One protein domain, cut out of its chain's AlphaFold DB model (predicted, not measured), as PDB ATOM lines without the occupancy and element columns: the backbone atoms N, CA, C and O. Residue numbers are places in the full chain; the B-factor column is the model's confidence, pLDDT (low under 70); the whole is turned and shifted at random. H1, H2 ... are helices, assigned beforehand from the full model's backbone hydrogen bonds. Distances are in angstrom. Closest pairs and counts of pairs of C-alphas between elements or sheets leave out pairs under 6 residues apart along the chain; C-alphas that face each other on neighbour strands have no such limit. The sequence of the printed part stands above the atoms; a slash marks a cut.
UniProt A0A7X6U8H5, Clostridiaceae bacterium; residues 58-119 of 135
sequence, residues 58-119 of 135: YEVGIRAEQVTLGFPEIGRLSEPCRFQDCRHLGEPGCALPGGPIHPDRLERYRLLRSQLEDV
ATOM      1  N   TYR A  58     -19.515 -18.175 -30.758       87.94
ATOM      2  CA  TYR A  58     -20.143 -16.886 -30.487       87.94
ATOM      3  C   TYR A  58     -19.375 -15.709 -31.108       87.94
ATOM      4  O   TYR A  58     -19.988 -14.792 -31.647       87.94
ATOM      5  N   GLU A  59     -18.037 -15.732 -31.080       87.25
ATOM      6  CA  GLU A  59     -17.215 -14.641 -31.626       87.25
ATOM      7  C   GLU A  59     -17.340 -14.521 -33.147       87.25
ATOM      8  O   GLU A  59     -17.180 -13.433 -33.696       87.25
ATOM      9  N   VAL A  60     -17.679 -15.623 -33.821       87.00
ATOM     10  CA  VAL A  60     -17.969 -15.653 -35.262       87.00
ATOM     11  C   VAL A  60     -19.459 -15.461 -35.578       87.00
ATOM     12  O   VAL A  60     -19.879 -15.647 -36.717       87.00
ATOM     13  N   GLY A  61     -20.266 -15.068 -34.586       89.81
ATOM     14  CA  GLY A  61     -21.667 -14.683 -34.764       89.81
ATOM     15  C   GLY A  61     -22.649 -15.848 -34.899       89.81
ATOM     16  O   GLY A  61     -23.776 -15.641 -35.349       89.81
ATOM     17  N   ILE A  62     -22.254 -17.068 -34.525       92.25
ATOM     18  CA  ILE A  62     -23.159 -18.222 -34.512       92.25
ATOM     19  C   ILE A  62     -23.979 -18.185 -33.223       92.25
ATOM     20  O   ILE A  62     -23.435 -18.256 -32.122       92.25
ATOM     21  N   ARG A  63     -25.305 -18.101 -33.360       93.12
ATOM     22  CA  ARG A  63     -26.250 -18.227 -32.241       93.12
ATOM     23  C   ARG A  63     -26.498 -19.691 -31.897       93.12
ATOM     24  O   ARG A  63     -26.337 -20.568 -32.748       93.12
ATOM     25  N   ALA A  64     -26.982 -19.950 -30.685       93.38
ATOM     26  CA  ALA A  64     -27.302 -21.296 -30.224       93.38
ATOM     27  C   ALA A  64     -28.231 -22.047 -31.204       93.38
ATOM     28  O   ALA A  64     -28.027 -23.232 -31.470       93.38
ATOM     29  N   GLU A  65     -29.223 -21.373 -31.804       91.56
ATOM     30  CA  GLU A  65     -30.185 -21.954 -32.772       91.56
ATOM     31  C   GLU A  65     -29.530 -22.390 -34.072       91.56
ATOM     32  O   GLU A  65     -29.998 -23.313 -34.731       91.56
ATOM     33  N   GLN A  66     -28.421 -21.755 -34.433       93.94
ATOM     34  CA  GLN A  66     -27.725 -22.030 -35.679       93.94
ATOM     35  C   GLN A  66     -26.792 -23.239 -35.566       93.94
ATOM     36  O   GLN A  66     -26.377 -23.764 -36.595       93.94
ATOM     37  N   VAL A  67     -26.506 -23.732 -34.353       94.06
ATOM     38  CA  VAL A  67     -25.671 -24.929 -34.141       94.06
ATOM     39  C   VAL A  67     -26.235 -26.136 -34.877       94.06
ATOM     40  O   VAL A  67     -25.475 -26.894 -35.471       94.06
ATOM     41  N   THR A  68     -27.561 -26.286 -34.906       93.56
ATOM     42  CA  THR A  68     -28.241 -27.401 -35.579       93.56
ATOM     43  C   THR A  68     -27.887 -27.494 -37.066       93.56
ATOM     44  O   THR A  68     -27.827 -28.594 -37.608       93.56
ATOM     45  N   LEU A  69     -27.544 -26.376 -37.723       93.19
ATOM     46  CA  LEU A  69     -27.114 -26.361 -39.128       93.19
ATOM     47  C   LEU A  69     -25.799 -27.133 -39.361       93.19
ATOM     48  O   LEU A  69     -25.561 -27.613 -40.465       93.19
ATOM     49  N   GLY A  70     -24.959 -27.283 -38.330       93.88
ATOM     50  CA  GLY A  70     -23.734 -28.092 -38.371       93.88
ATOM     51  C   GLY A  70     -23.954 -29.594 -38.137       93.88
ATOM     52  O   GLY A  70     -23.020 -30.386 -38.286       93.88
ATOM     53  N   PHE A  71     -25.176 -29.998 -37.779       95.44
ATOM     54  CA  PHE A  71     -25.555 -31.375 -37.460       95.44
ATOM     55  C   PHE A  71     -26.740 -31.807 -38.339       95.44
ATOM     56  O   PHE A  71     -27.878 -31.861 -37.867       95.44
ATOM     57  N   PRO A  72     -26.506 -32.106 -39.632       92.81
ATOM     58  CA  PRO A  72     -27.574 -32.373 -40.601       92.81
ATOM     59  C   PRO A  72     -28.476 -33.558 -40.227       92.81
ATOM     60  O   PRO A  72     -29.638 -33.612 -40.629       92.81
ATOM     61  N   GLU A  73     -27.970 -34.518 -39.455       93.06
ATOM     62  CA  GLU A  73     -28.753 -35.632 -38.928       93.06
ATOM     63  C   GLU A  73     -29.839 -35.184 -37.942       93.06
ATOM     64  O   GLU A  73     -30.917 -35.775 -37.925       93.06
ATOM     65  N   ILE A  74     -29.605 -34.115 -37.172       94.88
ATOM     66  CA  ILE A  74     -30.546 -33.655 -36.147       94.88
ATOM     67  C   ILE A  74     -31.829 -33.142 -36.787       94.88
ATOM     68  O   ILE A  74     -32.898 -33.472 -36.295       94.88
ATOM     69  N   GLY A  75     -31.740 -32.418 -37.909       89.94
ATOM     70  CA  GLY A  75     -32.914 -31.834 -38.565       89.94
ATOM     71  C   GLY A  75     -33.984 -32.857 -38.965       89.94
ATOM     72  O   GLY A  75     -35.165 -32.584 -38.810       89.94
ATOM     73  N   ARG A  76     -33.582 -34.048 -39.436       90.31
ATOM     74  CA  ARG A  76     -34.529 -35.131 -39.772       90.31
ATOM     75  C   ARG A  76     -34.967 -35.921 -38.543       90.31
ATOM     76  O   ARG A  76     -36.116 -36.329 -38.437       90.31
ATOM     77  N   LEU A  77     -34.046 -36.163 -37.611       95.44
ATOM     78  CA  LEU A  77     -34.326 -36.969 -36.421       95.44
ATOM     79  C   LEU A  77     -35.150 -36.227 -35.366       95.44
ATOM     80  O   LEU A  77     -35.680 -36.866 -34.459       95.44
ATOM     81  N   SER A  78     -35.260 -34.902 -35.466       95.38
ATOM     82  CA  SER A  78     -36.051 -34.074 -34.564       95.38
ATOM     83  C   SER A  78     -37.521 -33.935 -34.967       95.38
ATOM     84  O   SER A  78     -38.299 -33.478 -34.136       95.38
ATOM     85  N   GLU A  79     -37.933 -34.350 -36.174       94.44
ATOM     86  CA  GLU A  79     -39.341 -34.279 -36.615       94.44
ATOM     87  C   GLU A  79     -40.329 -34.922 -35.619       94.44
ATOM     88  O   GLU A  79     -41.378 -34.327 -35.363       94.44
ATOM     89  N   PRO A  80     -40.021 -36.076 -34.988       96.06
ATOM     90  CA  PRO A  80     -40.918 -36.708 -34.019       96.06
ATOM     91  C   PRO A  80     -40.833 -36.112 -32.606       96.06
ATOM     92  O   PRO A  80     -41.420 -36.671 -31.677       96.06
ATOM     93  N   CYS A  81     -40.067 -35.036 -32.390       97.50
ATOM     94  CA  CYS A  81     -39.986 -34.400 -31.080       97.50
ATOM     95  C   CYS A  81     -41.366 -33.925 -30.624       97.50
ATOM     96  O   CYS A  81     -42.136 -33.333 -31.378       97.50
ATOM     97  N   ARG A  82     -41.646 -34.112 -29.332       97.19
ATOM     98  CA  ARG A  82     -42.893 -33.647 -28.711       97.19
ATOM     99  C   ARG A  82     -43.110 -32.136 -28.865       97.19
ATOM    100  O   ARG A  82     -44.251 -31.690 -28.948       97.19
ATOM    101  N   PHE A  83     -42.027 -31.362 -28.845       95.75
ATOM    102  CA  PHE A  83     -42.047 -29.902 -28.884       95.75
ATOM    103  C   PHE A  83     -41.399 -29.391 -30.171       95.75
ATOM    104  O   PHE A  83     -40.337 -29.877 -30.560       95.75
ATOM    105  N   GLN A  84     -42.027 -28.395 -30.799       92.12
ATOM    106  CA  GLN A  84     -41.537 -27.765 -32.033       92.12
ATOM    107  C   GLN A  84     -40.240 -26.971 -31.812       92.12
ATOM    108  O   GLN A  84     -39.417 -26.858 -32.711       92.12
ATOM    109  N   ASP A  85     -40.043 -26.455 -30.602       92.44
ATOM    110  CA  ASP A  85     -38.877 -25.698 -30.148       92.44
ATOM    111  C   ASP A  85     -37.929 -26.546 -29.278       92.44
ATOM    112  O   ASP A  85     -37.169 -26.017 -28.466       92.44
ATOM    113  N   CYS A  86     -37.961 -27.877 -29.430       95.94
ATOM    114  CA  CYS A  86     -37.060 -28.771 -28.709       95.94
ATOM    115  C   CYS A  86     -35.596 -28.398 -29.001       95.94
ATOM    116  O   CYS A  86     -35.153 -28.444 -30.144       95.94
ATOM    117  N   ARG A  87     -34.826 -28.063 -27.960       95.62
ATOM    118  CA  ARG A  87     -33.402 -27.696 -28.074       95.62
ATOM    119  C   ARG A  87     -32.499 -28.928 -28.077       95.62
ATOM    120  O   ARG A  87     -31.317 -28.834 -28.404       95.62
ATOM    121  N   HIS A  88     -33.067 -30.082 -27.740       96.38
ATOM    122  CA  HIS A  88     -32.439 -31.398 -27.671       96.38
ATOM    123  C   HIS A  88     -31.362 -31.540 -26.588       96.38
ATOM    124  O   HIS A  88     -30.460 -32.379 -26.687       96.38
ATOM    125  N   LEU A  89     -31.493 -30.765 -25.514       95.62
ATOM    126  CA  LEU A  89     -30.605 -30.761 -24.351       95.62
ATOM    127  C   LEU A  89     -31.023 -31.749 -23.253       95.62
ATOM    128  O   LEU A  89     -30.280 -31.952 -22.300       95.62
ATOM    129  N   GLY A  90     -32.178 -32.398 -23.396       93.44
ATOM    130  CA  GLY A  90     -32.683 -33.372 -22.418       93.44
ATOM    131  C   GLY A  90     -34.178 -33.252 -22.150       93.44
ATOM    132  O   GLY A  90     -34.674 -33.785 -21.163       93.44
ATOM    133  N   GLU A  91     -34.900 -32.533 -23.006       95.69
ATOM    134  CA  GLU A  91     -36.329 -32.321 -22.869       95.69
ATOM    135  C   GLU A  91     -37.097 -33.648 -22.920       95.69
ATOM    136  O   GLU A  91     -36.779 -34.529 -23.733       95.69
ATOM    137  N   PRO A  92     -38.150 -33.796 -22.098       95.69
ATOM    138  CA  PRO A  92     -39.000 -34.972 -22.152       95.69
ATOM    139  C   PRO A  92     -39.671 -35.075 -23.529       95.69
ATOM    140  O   PRO A  92     -40.309 -34.133 -23.994       95.69
ATOM    141  N   GLY A  93     -39.559 -36.233 -24.180       95.44
ATOM    142  CA  GLY A  93     -40.094 -36.432 -25.533       95.44
ATOM    143  C   GLY A  93     -39.201 -35.898 -26.659       95.44
ATOM    144  O   GLY A  93     -39.679 -35.730 -27.780       95.44
ATOM    145  N   CYS A  94     -37.920 -35.628 -26.385       97.38
ATOM    146  CA  CYS A  94     -36.909 -35.458 -27.427       97.38
ATOM    147  C   CYS A  94     -36.666 -36.792 -28.153       97.38
ATOM    148  O   CYS A  94     -36.410 -37.811 -27.510       97.38
ATOM    149  N   ALA A  95     -36.719 -36.782 -29.486       96.38
ATOM    150  CA  ALA A  95     -36.567 -37.981 -30.312       96.38
ATOM    151  C   ALA A  95     -35.100 -38.417 -30.505       96.38
ATOM    152  O   ALA A  95     -34.836 -39.593 -30.755       96.38
ATOM    153  N   LEU A  96     -34.130 -37.505 -30.342       95.62
ATOM    154  CA  LEU A  96     -32.721 -37.786 -30.656       95.62
ATOM    155  C   LEU A  96     -32.094 -38.944 -29.857       95.62
ATOM    156  O   LEU A  96     -31.403 -39.743 -30.477       95.62
ATOM    157  N   PRO A  97     -32.306 -39.094 -28.530       93.50
ATOM    158  CA  PRO A  97     -31.675 -40.173 -27.759       93.50
ATOM    159  C   PRO A  97     -32.060 -41.589 -28.205       93.50
ATOM    160  O   PRO A  97     -31.293 -42.516 -27.973       93.50
ATOM    161  N   GLY A  98     -33.242 -41.758 -28.805       90.31
ATOM    162  CA  GLY A  98     -33.714 -43.040 -29.342       90.31
ATOM    163  C   GLY A  98     -33.529 -43.182 -30.854       90.31
ATOM    164  O   GLY A  98     -33.888 -44.216 -31.415       90.31
ATOM    165  N   GLY A  99     -33.016 -42.148 -31.524       91.38
ATOM    166  CA  GLY A  99     -32.810 -42.130 -32.967       91.38
ATOM    167  C   GLY A  99     -31.453 -42.709 -33.388       91.38
ATOM    168  O   GLY A  99     -30.552 -42.860 -32.563       91.38
ATOM    169  N   PRO A 100     -31.259 -42.993 -34.690       95.19
ATOM    170  CA  PRO A 100     -29.990 -43.458 -35.252       95.19
ATOM    171  C   PRO A 100     -28.963 -42.313 -35.370       95.19
ATOM    172  O   PRO A 100     -28.521 -41.960 -36.463       95.19
ATOM    173  N   ILE A 101     -28.587 -41.716 -34.238       95.44
ATOM    174  CA  ILE A 101     -27.525 -40.712 -34.117       95.44
ATOM    175  C   ILE A 101     -26.365 -41.291 -33.310       95.44
ATOM    176  O   ILE A 101     -26.563 -41.960 -32.298       95.44
ATOM    177  N   HIS A 102     -25.132 -41.031 -33.747       96.25
ATOM    178  CA  HIS A 102     -23.963 -41.449 -32.978       96.25
ATOM    179  C   HIS A 102     -23.939 -40.719 -31.619       96.25
ATOM    180  O   HIS A 102     -24.082 -39.491 -31.611       96.25
ATOM    181  N   PRO A 103     -23.703 -41.408 -30.487       94.44
ATOM    182  CA  PRO A 103     -23.699 -40.786 -29.160       94.44
ATOM    183  C   PRO A 103     -22.799 -39.547 -29.071       94.44
ATOM    184  O   PRO A 103     -23.273 -38.477 -28.700       94.44
ATOM    185  N   ASP A 104     -21.555 -39.640 -29.552       96.88
ATOM    186  CA  ASP A 104     -20.606 -38.517 -29.553       96.88
ATOM    187  C   ASP A 104     -21.085 -37.306 -30.368       96.88
ATOM    188  O   ASP A 104     -20.735 -36.167 -30.062       96.88
ATOM    189  N   ARG A 105     -21.883 -37.526 -31.423       96.38
ATOM    190  CA  ARG A 105     -22.454 -36.435 -32.229       96.38
ATOM    191  C   ARG A 105     -23.516 -35.697 -31.427       96.38
ATOM    192  O   ARG A 105     -23.484 -34.470 -31.378       96.38
ATOM    193  N   LEU A 106     -24.406 -36.436 -30.764       96.31
ATOM    194  CA  LEU A 106     -25.430 -35.860 -29.897       96.31
ATOM    195  C   LEU A 106     -24.808 -35.147 -28.689       96.31
ATOM    196  O   LEU A 106     -25.216 -34.037 -28.352       96.31
ATOM    197  N   GLU A 107     -23.797 -35.746 -28.063       97.00
ATOM    198  CA  GLU A 107     -23.054 -35.135 -26.961       97.00
ATOM    199  C   GLU A 107     -22.354 -33.847 -27.408       97.00
ATOM    200  O   GLU A 107     -22.494 -32.808 -26.763       97.00
ATOM    201  N   ARG A 108     -21.666 -33.874 -28.558       96.62
ATOM    202  CA  ARG A 108     -21.002 -32.688 -29.109       96.62
ATOM    203  C   ARG A 108     -21.994 -31.577 -29.428       96.62
ATOM    204  O   ARG A 108     -21.708 -30.423 -29.119       96.62
ATOM    205  N   TYR A 109     -23.131 -31.909 -30.036       96.62
ATOM    206  CA  TYR A 109     -24.195 -30.946 -30.301       96.62
ATOM    207  C   TYR A 109     -24.660 -30.282 -29.001       96.62
ATOM    208  O   TYR A 109     -24.673 -29.056 -28.918       96.62
ATOM    209  N   ARG A 110     -24.976 -31.080 -27.971       96.56
ATOM    210  CA  ARG A 110     -25.437 -30.574 -26.671       96.56
ATOM    211  C   ARG A 110     -24.408 -29.667 -26.019       96.56
ATOM    212  O   ARG A 110     -24.769 -28.590 -25.565       96.56
ATOM    213  N   LEU A 111     -23.138 -30.067 -26.039       95.56
ATOM    214  CA  LEU A 111     -22.045 -29.256 -25.515       95.56
ATOM    215  C   LEU A 111     -21.988 -27.883 -26.196       95.56
ATOM    216  O   LEU A 111     -21.990 -26.867 -25.510       95.56
ATOM    217  N   LEU A 112     -21.972 -27.845 -27.533       95.12
ATOM    218  CA  LEU A 112     -21.899 -26.586 -28.285       95.12
ATOM    219  C   LEU A 112     -23.155 -25.727 -28.092       95.12
ATOM    220  O   LEU A 112     -23.058 -24.509 -27.966       95.12
ATOM    221  N   ARG A 113     -24.330 -26.361 -28.050       95.50
ATOM    222  CA  ARG A 113     -25.614 -25.699 -27.816       95.50
ATOM    223  C   ARG A 113     -25.652 -25.051 -26.429       95.50
ATOM    224  O   ARG A 113     -25.947 -23.864 -26.353       95.50
ATOM    225  N   SER A 114     -25.296 -25.781 -25.369       94.62
ATOM    226  CA  SER A 114     -25.216 -25.244 -24.002       94.62
ATOM    227  C   SER A 114     -24.185 -24.123 -23.886       94.62
ATOM    228  O   SER A 114     -24.502 -23.059 -23.371       94.62
ATOM    229  N   GLN A 115     -22.984 -24.310 -24.444       92.62
ATOM    230  CA  GLN A 115     -21.937 -23.282 -24.427       92.62
ATOM    231  C   GLN A 115     -22.401 -21.962 -25.044       92.62
ATOM    232  O   GLN A 115     -22.043 -20.905 -24.539       92.62
ATOM    233  N   LEU A 116     -23.188 -22.022 -26.120       93.31
ATOM    234  CA  LEU A 116     -23.730 -20.841 -26.788       93.31
ATOM    235  C   LEU A 116     -24.929 -20.216 -26.062       93.31
ATOM    236  O   LEU A 116     -25.117 -19.008 -26.178       93.31
ATOM    237  N   GLU A 117     -25.719 -21.000 -25.323       91.44
ATOM    238  CA  GLU A 117     -26.791 -20.482 -24.455       91.44
ATOM    239  C   GLU A 117     -26.236 -19.768 -23.215       91.44
ATOM    240  O   GLU A 117     -26.803 -18.769 -22.778       91.44
ATOM    241  N   ASP A 118     -25.098 -20.235 -22.697       89.31
ATOM    242  CA  ASP A 118     -24.452 -19.682 -21.504       89.31
ATOM    243  C   ASP A 118     -23.605 -18.427 -21.790       89.31
ATOM    244  O   ASP A 118     -23.091 -17.789 -20.862       89.31
ATOM    245  N   VAL A 119     -23.441 -18.031 -23.062       85.88
ATOM    246  CA  VAL A 119     -22.698 -16.810 -23.385       85.88
ATOM    247  C   VAL A 119     -23.460 -15.586 -22.892       85.88
ATOM    248  O   VAL A 119     -24.491 -15.201 -23.436       85.88
TER     249      VAL A 119
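AT A GLANCE: This is residues 58 to 119 of the 135 residues of a protein of Clostridiaceae bacterium (UniProt A0A7X6U8H5). A short helix, H1, lies beside one end of the long helix H3 and runs the opposite way; a second short helix, H2, turns a corner from H1. A long loop, residues 78 to 102, takes up much of the end of the domain away from the two printed ends. The printed part has 62 residues with three named helices, H1, H2 and H3 in chain order, and no named strand. The class is all helix, though only 28 residues are in named elements, under half. The whole is compact, with a radius of gyration of the C-alphas of 11.2 A, and spans 32 by 21 by 16 A, only just elongated.

HOW THE PARTS SIT: Start at H1, residues 64 to 70, and look across to H3, residues 103 to 117: they touch, and their closest C-alphas, Ala 64 and Leu 116, are 5.0 A apart. Their lines stand at a shallow tilt of 33 degrees, only just short of steep, opposite ways. Next comes H2, residues 72 to 77, which touches H1 only at the corner, and only just, with 3 pairs of C-alphas within 8 A; the closest are Thr 68 and Ile 74, 6.7 A apart. The lines of H1 and H2 are about perpendicular, at 76 degrees. H2 and H3 are near each other, with 5 pairs of C-alphas within 10 A. In H3 every O i to N i+4 pair is within hydrogen-bond range; in H2 it is 1 of 2, and in H1 0 of 3, beside 3 of 4 O i to N i+3 pairs.

IN THESE COORDINATES: Find C-alpha 64 at (-27.302, -21.296, -30.224), where H1 begins; it runs 11.2 A to Gly 70. H2 runs 9.2 A from Pro 72 to Leu 77. H3 runs 21.1 A from Pro 103 to C-alpha 117 at (-26.791, -20.482, -24.455).

THE WHOLE: The C-alphas of Glu 59 and Gly 98 are the two farthest apart, at 32.9 A. The H1 to H2 link is tight; the H2 to H3 link, 25 residues, is long. The printed part has no cut, and no printed residue is under 70 in pLDDT.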